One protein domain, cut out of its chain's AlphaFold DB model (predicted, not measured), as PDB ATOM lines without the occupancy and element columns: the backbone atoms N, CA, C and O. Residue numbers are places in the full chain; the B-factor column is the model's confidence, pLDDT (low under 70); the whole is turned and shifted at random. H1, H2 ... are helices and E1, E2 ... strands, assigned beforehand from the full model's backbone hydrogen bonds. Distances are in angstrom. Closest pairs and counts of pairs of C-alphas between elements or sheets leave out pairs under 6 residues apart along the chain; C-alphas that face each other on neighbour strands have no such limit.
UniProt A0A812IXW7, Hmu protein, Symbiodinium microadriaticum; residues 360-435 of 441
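Overview. This is residues 360 to 435 of the 441 residues of the protein "Hmu protein" of Symbiodinium microadriaticum (UniProt A0A812IXW7). A four-stranded antiparallel sheet, E1 to E4, has one helix, H1, packed over one face along E3, while the other face is bare. The long opening stretch, residues 360 to 378, crosses over the helix's face and loops out past E1 before entering that strand. The sheet is a meander, each strand the antiparallel neighbour of the one before, in the order E1, E2, E3, E4, and with H1 it makes two layers, a helix on one face of a sheet. The printed part has 76 residues with four named strands and then one named helix, a mixed class with under half of the residues in named elements. It is compact, with a radius of gyration of the C-alphas of 11.4 A and spans of 30 by 30 by 19 A.

Along the chain. After residues 360 to 378, find C-alpha 379 at (27.451, -56.619, 22.542), where E1 begins; it runs to residue 383, 13.4 A. E2 is residues 390 to 394, E3 residues 399 to 404, 15.6 A, and E4 residues 414 to 417. H1, residues 423 to 434, runs 16.1 A to C-alpha 434 at (13.714, -45.771, 19.371).

Arrangement. Look first at the hairpin E1 and E2, where N 382 and O 391 are 2.7 A apart, within hydrogen-bond range. In the hairpin E2 and E3, N 392 and O 401 are 2.8 A apart; in the hairpin E3 and E4, N 416 and O 400 are 2.7 A apart. The edge strands E1 and E4 are apart. H1 is on the sheet at a height of 8.7 A, over E3 and along the strands, at 13 degrees to E3 on the local plane. The closest C-alphas of E3 and H1, Val 402 and Ser 434, are 6.3 A apart. In H1 every O i to N i+4 pair is within hydrogen-bond range.

Size, cuts and confidence. The two C-alphas farthest apart, those of Lys 361 and Asp 407, are 31.5 A apart. The printed part has no cut, no link between named elements is long, and no printed residue is under 70 in pLDDT.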
ATOM      1  N   LEU A 360      30.118 -53.062  33.375       90.81
ATOM      2  CA  LEU A 360      28.794 -52.459  33.245       90.81
ATOM      3  C   LEU A 360      28.535 -51.356  34.283       90.81
ATOM      4  O   LEU A 360      27.443 -50.800  34.307       90.81
ATOM      5  N   LYS A 361      29.516 -51.018  35.128       87.81
ATOM      6  CA  LYS A 361      29.343 -50.078  36.252       87.81
ATOM      7  C   LYS A 361      28.916 -48.677  35.814       87.81
ATOM      8  O   LYS A 361      28.128 -48.027  36.490       87.81
ATOM      9  N   ASP A 362      29.412 -48.235  34.662       86.81
ATOM     10  CA  ASP A 362      29.128 -46.902  34.120       86.81
ATOM     11  C   ASP A 362      27.815 -46.848  33.317       86.81
ATOM     12  O   ASP A 362      27.412 -45.785  32.833       86.81
ATOM     13  N   LEU A 363      27.165 -47.998  33.116       90.69
ATOM     14  CA  LEU A 363      25.957 -48.132  32.315       90.69
ATOM     15  C   LEU A 363      24.704 -48.046  33.197       90.69
ATOM     16  O   LEU A 363      24.682 -48.600  34.295       90.69
ATOM     17  N   PRO A 364      23.620 -47.398  32.729       90.88
ATOM     18  CA  PRO A 364      22.358 -47.402  33.462       90.88
ATOM     19  C   PRO A 364      21.858 -48.830  33.704       90.88
ATOM     20  O   PRO A 364      21.936 -49.664  32.800       90.88
ATOM     21  N   LEU A 365      21.275 -49.092  34.878       88.12
ATOM     22  CA  LEU A 365      20.750 -50.415  35.255       88.12
ATOM     23  C   LEU A 365      19.778 -50.985  34.209       88.12
ATOM     24  O   LEU A 365      19.837 -52.162  33.872       88.12
ATOM     25  N   GLU A 366      18.951 -50.122  33.615       88.88
ATOM     26  CA  GLU A 366      17.997 -50.465  32.549       88.88
ATOM     27  C   GLU A 366      18.661 -51.042  31.287       88.88
ATOM     28  O   GLU A 366      18.007 -51.682  30.463       88.88
ATOM     29  N   THR A 367      19.953 -50.766  31.105       90.88
ATOM     30  CA  THR A 367      20.742 -51.248  29.973       90.88
ATOM     31  C   THR A 367      21.481 -52.534  30.273       90.88
ATOM     32  O   THR A 367      22.245 -52.975  29.421       90.88
ATOM     33  N   ARG A 368      21.299 -53.146  31.447       90.50
ATOM     34  CA  ARG A 368      21.928 -54.430  31.754       90.50
ATOM     35  C   ARG A 368      21.415 -55.533  30.810       90.50
ATOM     36  O   ARG A 368      20.312 -55.429  30.263       90.50
ATOM     37  N   PRO A 369      22.225 -56.576  30.553       90.19
ATOM     38  CA  PRO A 369      21.813 -57.703  29.726       90.19
ATOM     39  C   PRO A 369      20.499 -58.313  30.229       90.19
ATOM     40  O   PRO A 369      20.378 -58.648  31.400       90.19
ATOM     41  N   GLN A 370      19.522 -58.472  29.336       85.94
ATOM     42  CA  GLN A 370      18.272 -59.187  29.633       85.94
ATOM     43  C   GLN A 370      18.527 -60.699  29.767       85.94
ATOM     44  O   GLN A 370      19.476 -61.190  29.143       85.94
ATOM     45  N   ASP A 371      17.632 -61.426  30.458       83.06
ATOM     46  CA  ASP A 371      17.625 -62.895  30.680       83.06
ATOM     47  C   ASP A 371      17.383 -63.717  29.405       83.06
ATOM     48  O   ASP A 371      16.540 -64.606  29.299       83.06
ATOM     49  N   ARG A 372      18.127 -63.390  28.361       81.50
ATOM     50  CA  ARG A 372      18.068 -64.031  27.064       81.50
ATOM     51  C   ARG A 372      19.462 -64.317  26.577       81.50
ATOM     52  O   ARG A 372      20.431 -63.626  26.890       81.50
ATOM     53  N   LYS A 373      19.545 -65.313  25.704       82.94
ATOM     54  CA  LYS A 373      20.809 -65.702  25.104       82.94
ATOM     55  C   LYS A 373      21.331 -64.593  24.187       82.94
ATOM     56  O   LYS A 373      20.866 -64.428  23.062       82.94
ATOM     57  N   ASN A 374      22.330 -63.862  24.665       86.38
ATOM     58  CA  ASN A 374      23.090 -62.914  23.864       86.38
ATOM     59  C   ASN A 374      24.281 -63.643  23.227       86.38
ATOM     60  O   ASN A 374      25.104 -64.242  23.915       86.38
ATOM     61  N   VAL A 375      24.352 -63.631  21.895       85.25
ATOM     62  CA  VAL A 375      25.408 -64.329  21.131       85.25
ATOM     63  C   VAL A 375      26.650 -63.444  20.950       85.25
ATOM     64  O   VAL A 375      27.743 -63.936  20.677       85.25
ATOM     65  N   GLY A 376      26.495 -62.126  21.101       87.25
ATOM     66  CA  GLY A 376      27.569 -61.158  20.917       87.25
ATOM     67  C   GLY A 376      28.600 -61.210  22.042       87.25
ATOM     68  O   GLY A 376      28.251 -61.200  23.224       87.25
ATOM     69  N   LYS A 377      29.888 -61.217  21.663       88.31
ATOM     70  CA  LYS A 377      30.999 -61.214  22.629       88.31
ATOM     71  C   LYS A 377      31.188 -59.867  23.334       88.31
ATOM     72  O   LYS A 377      31.650 -59.765  24.461       88.31
ATOM     73  N   HIS A 378      30.883 -58.806  22.597       92.38
ATOM     74  CA  HIS A 378      31.130 -57.417  22.984       92.38
ATOM     75  C   HIS A 378      29.870 -56.570  22.860       92.38
ATOM     76  O   HIS A 378      29.936 -55.342  22.816       92.38
ATOM     77  N   SER A 379      28.740 -57.243  22.691       93.88
ATOM     78  CA  SER A 379      27.451 -56.619  22.542       93.88
ATOM     79  C   SER A 379      26.361 -57.560  22.996       93.88
ATOM     80  O   SER A 379      26.475 -58.783  22.903       93.88
ATOM     81  N   TYR A 380      25.282 -56.958  23.452       95.31
ATOM     82  CA  TYR A 380      24.040 -57.646  23.724       95.31
ATOM     83  C   TYR A 380      22.898 -56.779  23.227       95.31
ATOM     84  O   TYR A 380      23.023 -55.566  23.040       95.31
ATOM     85  N   THR A 381      21.777 -57.421  22.951       94.62
ATOM     86  CA  THR A 381      20.597 -56.720  22.469       94.62
ATOM     87  C   THR A 381      19.703 -56.436  23.667       94.62
ATOM     88  O   THR A 381      19.572 -57.279  24.555       94.62
ATOM     89  N   LEU A 382      18.946 -55.348  23.612       93.56
ATOM     90  CA  LEU A 382      17.824 -54.994  24.480       93.56
ATOM     91  C   LEU A 382      16.556 -54.895  23.622       93.56
ATOM     92  O   LEU A 382      16.565 -54.248  22.575       93.56
ATOM     93  N   LYS A 383      15.486 -55.606  23.999       93.12
ATOM     94  CA  LYS A 383      14.163 -55.450  23.363       93.12
ATOM     95  C   LYS A 383      13.247 -54.733  24.338       93.12
ATOM     96  O   LYS A 383      13.282 -55.043  25.527       93.12
ATOM     97  N   SER A 384      12.472 -53.797  23.810       91.75
ATOM     98  CA  SER A 384      11.479 -53.060  24.581       91.75
ATOM     99  C   SER A 384      10.442 -54.020  25.155       91.75
ATOM    100  O   SER A 384      10.107 -55.018  24.515       91.75
ATOM    101  N   ALA A 385       9.935 -53.715  26.349       87.69
ATOM    102  CA  ALA A 385       8.810 -54.451  26.923       87.69
ATOM    103  C   ALA A 385       7.500 -54.145  26.182       87.69
ATOM    104  O   ALA A 385       6.620 -54.995  26.082       87.69
ATOM    105  N   VAL A 386       7.392 -52.929  25.637       86.31
ATOM    106  CA  VAL A 386       6.231 -52.452  24.882       86.31
ATOM    107  C   VAL A 386       6.682 -52.055  23.479       86.31
ATOM    108  O   VAL A 386       7.607 -51.256  23.326       86.31
ATOM    109  N   GLY A 387       6.038 -52.611  22.454       87.62
ATOM    110  CA  GLY A 387       6.343 -52.320  21.050       87.62
ATOM    111  C   GLY A 387       7.485 -53.159  20.464       87.62
ATOM    112  O   GLY A 387       7.851 -54.213  20.986       87.62
ATOM    113  N   LYS A 388       8.036 -52.703  19.335       91.62
ATOM    114  CA  LYS A 388       9.054 -53.422  18.541       91.62
ATOM    115  C   LYS A 388      10.468 -52.849  18.690       91.62
ATOM    116  O   LYS A 388      11.412 -53.379  18.094       91.62
ATOM    117  N   ALA A 389      10.638 -51.781  19.472       94.38
ATOM    118  CA  ALA A 389      11.925 -51.114  19.643       94.38
ATOM    119  C   ALA A 389      13.025 -52.081  20.106       94.38
ATOM    120  O   ALA A 389      12.859 -52.868  21.041       94.38
ATOM    121  N   THR A 390      14.176 -52.007  19.439       94.44
ATOM    122  CA  THR A 390      15.336 -52.859  19.717       94.44
ATOM    123  C   THR A 390      16.605 -52.023  19.673       94.44
ATOM    124  O   THR A 390      16.914 -51.407  18.647       94.44
ATOM    125  N   ILE A 391      17.367 -52.052  20.765       95.94
ATOM    126  CA  ILE A 391      18.647 -51.357  20.901       95.94
ATOM    127  C   ILE A 391      19.742 -52.397  21.135       95.94
ATOM    128  O   ILE A 391      19.581 -53.301  21.942       95.94
ATOM    129  N   GLU A 392      20.867 -52.294  20.440       95.44
ATOM    130  CA  GLU A 392      22.070 -53.068  20.747       95.44
ATOM    131  C   GLU A 392      23.036 -52.221  21.578       95.44
ATOM    132  O   GLU A 392      23.336 -51.079  21.231       95.44
ATOM    133  N   VAL A 393      23.536 -52.780  22.677       96.06
ATOM    134  CA  VAL A 393      24.595 -52.169  23.483       96.06
ATOM    135  C   VAL A 393      25.928 -52.686  22.960       96.06
ATOM    136  O   VAL A 393      26.165 -53.890  22.958       96.06
ATOM    137  N   LEU A 394      26.792 -51.793  22.478       95.69
ATOM    138  CA  LEU A 394      28.079 -52.120  21.865       95.69
ATOM    139  C   LEU A 394      29.220 -51.756  22.823       95.69
ATOM    140  O   LEU A 394      29.818 -50.684  22.710       95.69
ATOM    141  N   LEU A 395      29.552 -52.663  23.741       94.62
ATOM    142  CA  LEU A 395      30.530 -52.440  24.814       94.62
ATOM    143  C   LEU A 395      31.928 -52.126  24.277       94.62
ATOM    144  O   LEU A 395      32.571 -51.191  24.724       94.62
ATOM    145  N   ARG A 396      32.398 -52.837  23.244       93.56
ATOM    146  CA  ARG A 396      33.722 -52.548  22.652       93.56
ATOM    147  C   ARG A 396      33.792 -51.177  21.974       93.56
ATOM    148  O   ARG A 396      34.868 -50.589  21.885       93.56
ATOM    149  N   HIS A 397      32.671 -50.696  21.443       93.38
ATOM    150  CA  HIS A 397      32.611 -49.432  20.711       93.38
ATOM    151  C   HIS A 397      32.169 -48.257  21.583       93.38
ATOM    152  O   HIS A 397      32.135 -47.132  21.077       93.38
ATOM    153  N   ASN A 398      31.857 -48.508  22.858       94.44
ATOM    154  CA  ASN A 398      31.278 -47.543  23.779       94.44
ATOM    155  C   ASN A 398      30.122 -46.789  23.113       94.44
ATOM    156  O   ASN A 398      30.204 -45.582  22.861       94.44
ATOM    157  N   ALA A 399      29.094 -47.529  22.696       96.25
ATOM    158  CA  ALA A 399      27.959 -46.963  21.986       96.25
ATOM    159  C   ALA A 399      26.672 -47.771  22.171       96.25
ATOM    160  O   ALA A 399      26.704 -48.976  22.401       96.25
ATOM    161  N   PHE A 400      25.541 -47.104  21.965       96.75
ATOM    162  CA  PHE A 400      24.253 -47.746  21.719       96.75
ATOM    163  C   PHE A 400      23.942 -47.717  20.227       96.75
ATOM    164  O   PHE A 400      24.290 -46.761  19.540       96.75
ATOM    165  N   PHE A 401      23.285 -48.747  19.713       96.50
ATOM    166  CA  PHE A 401      22.861 -48.820  18.323       96.50
ATOM    167  C   PHE A 401      21.361 -49.084  18.246       96.50
ATOM    168  O   PHE A 401      20.885 -50.152  18.625       96.50
ATOM    169  N   VAL A 402      20.608 -48.110  17.742       96.56
ATOM    170  CA  VAL A 402      19.167 -48.253  17.524       96.56
ATOM    171  C   VAL A 402      18.950 -49.078  16.257       96.56
ATOM    172  O   VAL A 402      19.197 -48.599  15.148       96.56
ATOM    173  N   LYS A 403      18.500 -50.324  16.429       94.62
ATOM    174  CA  LYS A 403      18.283 -51.286  15.338       94.62
ATOM    175  C   LYS A 403      16.859 -51.217  14.801       94.62
ATOM    176  O   LYS A 403      16.643 -51.171  13.588       94.62
ATOM    177  N   ILE A 404      15.891 -51.207  15.712       94.00
ATOM    178  CA  ILE A 404      14.466 -51.107  15.401       94.00
ATOM    179  C   ILE A 404      13.903 -49.947  16.212       94.00
ATOM    180  O   ILE A 404      14.149 -49.853  17.415       94.00
ATOM    181  N   VAL A 405      13.186 -49.075  15.520       94.56
ATOM    182  CA  VAL A 405      12.433 -47.958  16.089       94.56
ATOM    183  C   VAL A 405      10.984 -48.419  16.146       94.56
ATOM    184  O   VAL A 405      10.531 -49.073  15.205       94.56
ATOM    185  N   ASP A 406      10.313 -48.180  17.268       91.94
ATOM    186  CA  ASP A 406       8.901 -48.515  17.419       91.94
ATOM    187  C   ASP A 406       8.018 -47.595  16.575       91.94
ATOM    188  O   ASP A 406       8.396 -46.463  16.296       91.94
ATOM    189  N   ASP A 407       6.816 -48.052  16.229       87.62
ATOM    190  CA  ASP A 407       5.885 -47.303  15.373       87.62
ATOM    191  C   ASP A 407       5.455 -45.959  16.016       87.62
ATOM    192  O   ASP A 407       5.068 -45.020  15.324       87.62
ATOM    193  N   LYS A 408       5.568 -45.845  17.348       83.06
ATOM    194  CA  LYS A 408       5.284 -44.622  18.119       83.06
ATOM    195  C   LYS A 408       6.435 -43.614  18.143       83.06
ATOM    196  O   LYS A 408       6.232 -42.479  18.564       83.06
ATOM    197  N   ALA A 409       7.636 -44.020  17.740       84.19
ATOM    198  CA  ALA A 409       8.813 -43.165  17.718       84.19
ATOM    199  C   ALA A 409       9.266 -42.910  16.278       84.19
ATOM    200  O   ALA A 409       9.157 -43.762  15.404       84.19
ATOM    201  N   SER A 410       9.800 -41.717  16.020       85.38
ATOM    202  CA  SER A 410      10.251 -41.305  14.680       85.38
ATOM    203  C   SER A 410      11.757 -41.014  14.630       85.38
ATOM    204  O   SER A 410      12.264 -40.381  13.706       85.38
ATOM    205  N   GLY A 411      12.510 -41.445  15.646       88.44
ATOM    206  CA  GLY A 411      13.934 -41.151  15.715       88.44
ATOM    207  C   GLY A 411      14.760 -41.921  14.678       88.44
ATOM    208  O   GLY A 411      14.386 -43.016  14.248       88.44
ATOM    209  N   PRO A 412      15.929 -41.390  14.279       92.31
ATOM    210  CA  PRO A 412      16.794 -42.071  13.330       92.31
ATOM    211  C   PRO A 412      17.393 -43.345  13.936       92.31
ATOM    212  O   PRO A 412      17.877 -43.357  15.074       92.31
ATOM    213  N   LYS A 413      17.447 -44.403  13.119       94.44
ATOM    214  CA  LYS A 413      18.264 -45.592  13.395       94.44
ATOM    215  C   LYS A 413      19.748 -45.236  13.362       94.44
ATOM    216  O   LYS A 413      20.164 -44.316  12.658       94.44
ATOM    217  N   GLY A 414      20.557 -46.013  14.075       95.25
ATOM    218  CA  GLY A 414      22.012 -45.904  14.016       95.25
ATOM    219  C   GLY A 414      22.695 -45.783  15.371       95.25
ATOM    220  O   GLY A 414      22.101 -45.996  16.429       95.25
ATOM    221  N   GLN A 415      23.990 -45.479  15.310       95.94
ATOM    222  CA  GLN A 415      24.885 -45.510  16.459       95.94
ATOM    223  C   GLN A 415      24.909 -44.179  17.221       95.94
ATOM    224  O   GLN A 415      25.031 -43.104  16.635       95.94
ATOM    225  N   ILE A 416      24.882 -44.269  18.545       95.88
ATOM    226  CA  ILE A 416      25.003 -43.175  19.507       95.88
ATOM    227  C   ILE A 416      26.215 -43.492  20.382       95.88
ATOM    228  O   ILE A 416      26.188 -44.414  21.193       95.88
ATOM    229  N   SER A 417      27.318 -42.774  20.171       95.25
ATOM    230  CA  SER A 417      28.577 -43.027  20.879       95.25
ATOM    231  C   SER A 417      28.627 -42.325  22.234       95.25
ATOM    232  O   SER A 417      28.291 -41.148  22.333       95.25
ATOM    233  N   TRP A 418      29.177 -43.005  23.241       93.25
ATOM    234  CA  TRP A 418      29.461 -42.457  24.571       93.25
ATOM    235  C   TRP A 418      30.682 -41.518  24.586       93.25
ATOM    236  O   TRP A 418      31.029 -40.949  25.610       93.25
ATOM    237  N   LYS A 419      31.384 -41.337  23.457       90.38
ATOM    238  CA  LYS A 419      32.518 -40.394  23.386       90.38
ATOM    239  C   LYS A 419      32.073 -38.934  23.383       90.38
ATOM    240  O   LYS A 419      32.840 -38.066  23.777       90.38
ATOM    241  N   LYS A 420      30.868 -38.661  22.875       88.50
ATOM    242  CA  LYS A 420      30.325 -37.298  22.753       88.50
ATOM    243  C   LYS A 420      29.491 -36.879  23.969       88.50
ATOM    244  O   LYS A 420      29.132 -35.717  24.078       88.50
ATOM    245  N   GLN A 421      29.135 -37.830  24.828       91.19
ATOM    246  CA  GLN A 421      28.084 -37.713  25.838       91.19
ATOM    247  C   GLN A 421      28.203 -38.875  26.828       91.19
ATOM    248  O   GLN A 421      28.636 -39.954  26.440       91.19
ATOM    249  N   THR A 422      27.795 -38.692  28.085       93.56
ATOM    250  CA  THR A 422      27.872 -39.765  29.092       93.56
ATOM    251  C   THR A 422      27.026 -40.983  28.690       93.56
ATOM    252  O   THR A 422      26.041 -40.820  27.958       93.56
ATOM    253  N   PRO A 423      27.345 -42.204  29.168       93.38
ATOM    254  CA  PRO A 423      26.536 -43.392  28.886       93.38
ATOM    255  C   PRO A 423      25.055 -43.198  29.247       93.38
ATOM    256  O   PRO A 423      24.181 -43.566  28.469       93.38
ATOM    257  N   ALA A 424      24.754 -42.519  30.357       93.56
ATOM    258  CA  ALA A 424      23.382 -42.185  30.742       93.56
ATOM    259  C   ALA A 424      22.678 -41.251  29.736       93.56
ATOM    260  O   ALA A 424      21.546 -41.513  29.334       93.56
ATOM    261  N   SER A 425      23.355 -40.198  29.265       94.56
ATOM    262  CA  SER A 425      22.803 -39.287  28.250       94.56
ATOM    263  C   SER A 425      22.623 -39.981  26.893       94.56
ATOM    264  O   SER A 425      21.612 -39.795  26.215       94.56
ATOM    265  N   ALA A 426      23.572 -40.838  26.500       95.31
ATOM    266  CA  ALA A 426      23.451 -41.696  25.319       95.31
ATOM    267  C   ALA A 426      22.293 -42.669  25.405       95.31
ATOM    268  O   ALA A 426      21.625 -42.898  24.398       95.31
ATOM    269  N   TRP A 427      22.022 -43.188  26.595       95.31
ATOM    270  CA  TRP A 427      20.876 -44.042  26.810       95.31
ATOM    271  C   TRP A 427      19.556 -43.278  26.696       95.31
ATOM    272  O   TRP A 427      18.657 -43.736  25.997       95.31
ATOM    273  N   ALA A 428      19.451 -42.088  27.293       94.50
ATOM    274  CA  ALA A 428      18.264 -41.241  27.164       94.50
ATOM    275  C   ALA A 428      17.944 -40.924  25.692       94.50
ATOM    276  O   ALA A 428      16.821 -41.145  25.244       94.50
ATOM    277  N   LEU A 429      18.958 -40.527  24.914       94.81
ATOM    278  CA  LEU A 429      18.818 -40.278  23.476       94.81
ATOM    279  C   LEU A 429      18.475 -41.546  22.684       94.81
ATOM    280  O   LEU A 429      17.733 -41.483  21.707       94.81
ATOM    281  N   ALA A 430      18.999 -42.708  23.081       95.19
ATOM    282  CA  ALA A 430      18.627 -43.975  22.458       95.19
ATOM    283  C   ALA A 430      17.146 -44.297  22.700       95.19
ATOM    284  O   ALA A 430      16.448 -44.628  21.743       95.19
ATOM    285  N   LYS A 431      16.664 -44.136  23.943       94.06
ATOM    286  CA  LYS A 431      15.258 -44.350  24.315       94.06
ATOM    287  C   LYS A 431      14.323 -43.423  23.550       94.06
ATOM    288  O   LYS A 431      13.355 -43.906  22.970       94.06
ATOM    289  N   GLU A 432      14.648 -42.133  23.506       93.81
ATOM    290  CA  GLU A 432      13.886 -41.125  22.766       93.81
ATOM    291  C   GLU A 432      13.794 -41.479  21.278       93.81
ATOM    292  O   GLU A 432      12.710 -41.486  20.700       93.81
ATOM    293  N   ARG A 433      14.921 -41.857  20.657       94.75
ATOM    294  CA  ARG A 433      14.938 -42.174  19.225       94.75
ATOM    295  C   ARG A 433      14.169 -43.435  18.881       94.75
ATOM    296  O   ARG A 433      13.515 -43.479  17.845       94.75
ATOM    297  N   SER A 434      14.306 -44.479  19.689       94.50
ATOM    298  CA  SER A 434      13.714 -45.771  19.371       94.50
ATOM    299  C   SER A 434      12.294 -45.934  19.899       94.50
ATOM    300  O   SER A 434      11.627 -46.865  19.467       94.50
ATOM    301  N   GLY A 435      11.855 -45.111  20.856       92.75
ATOM    302  CA  GLY A 435      10.634 -45.357  21.629       92.75
ATOM    303  C   GLY A 435      10.785 -46.537  22.588       92.75
ATOM    304  O   GLY A 435       9.836 -47.280  22.812       92.75
TER     305      GLY A 435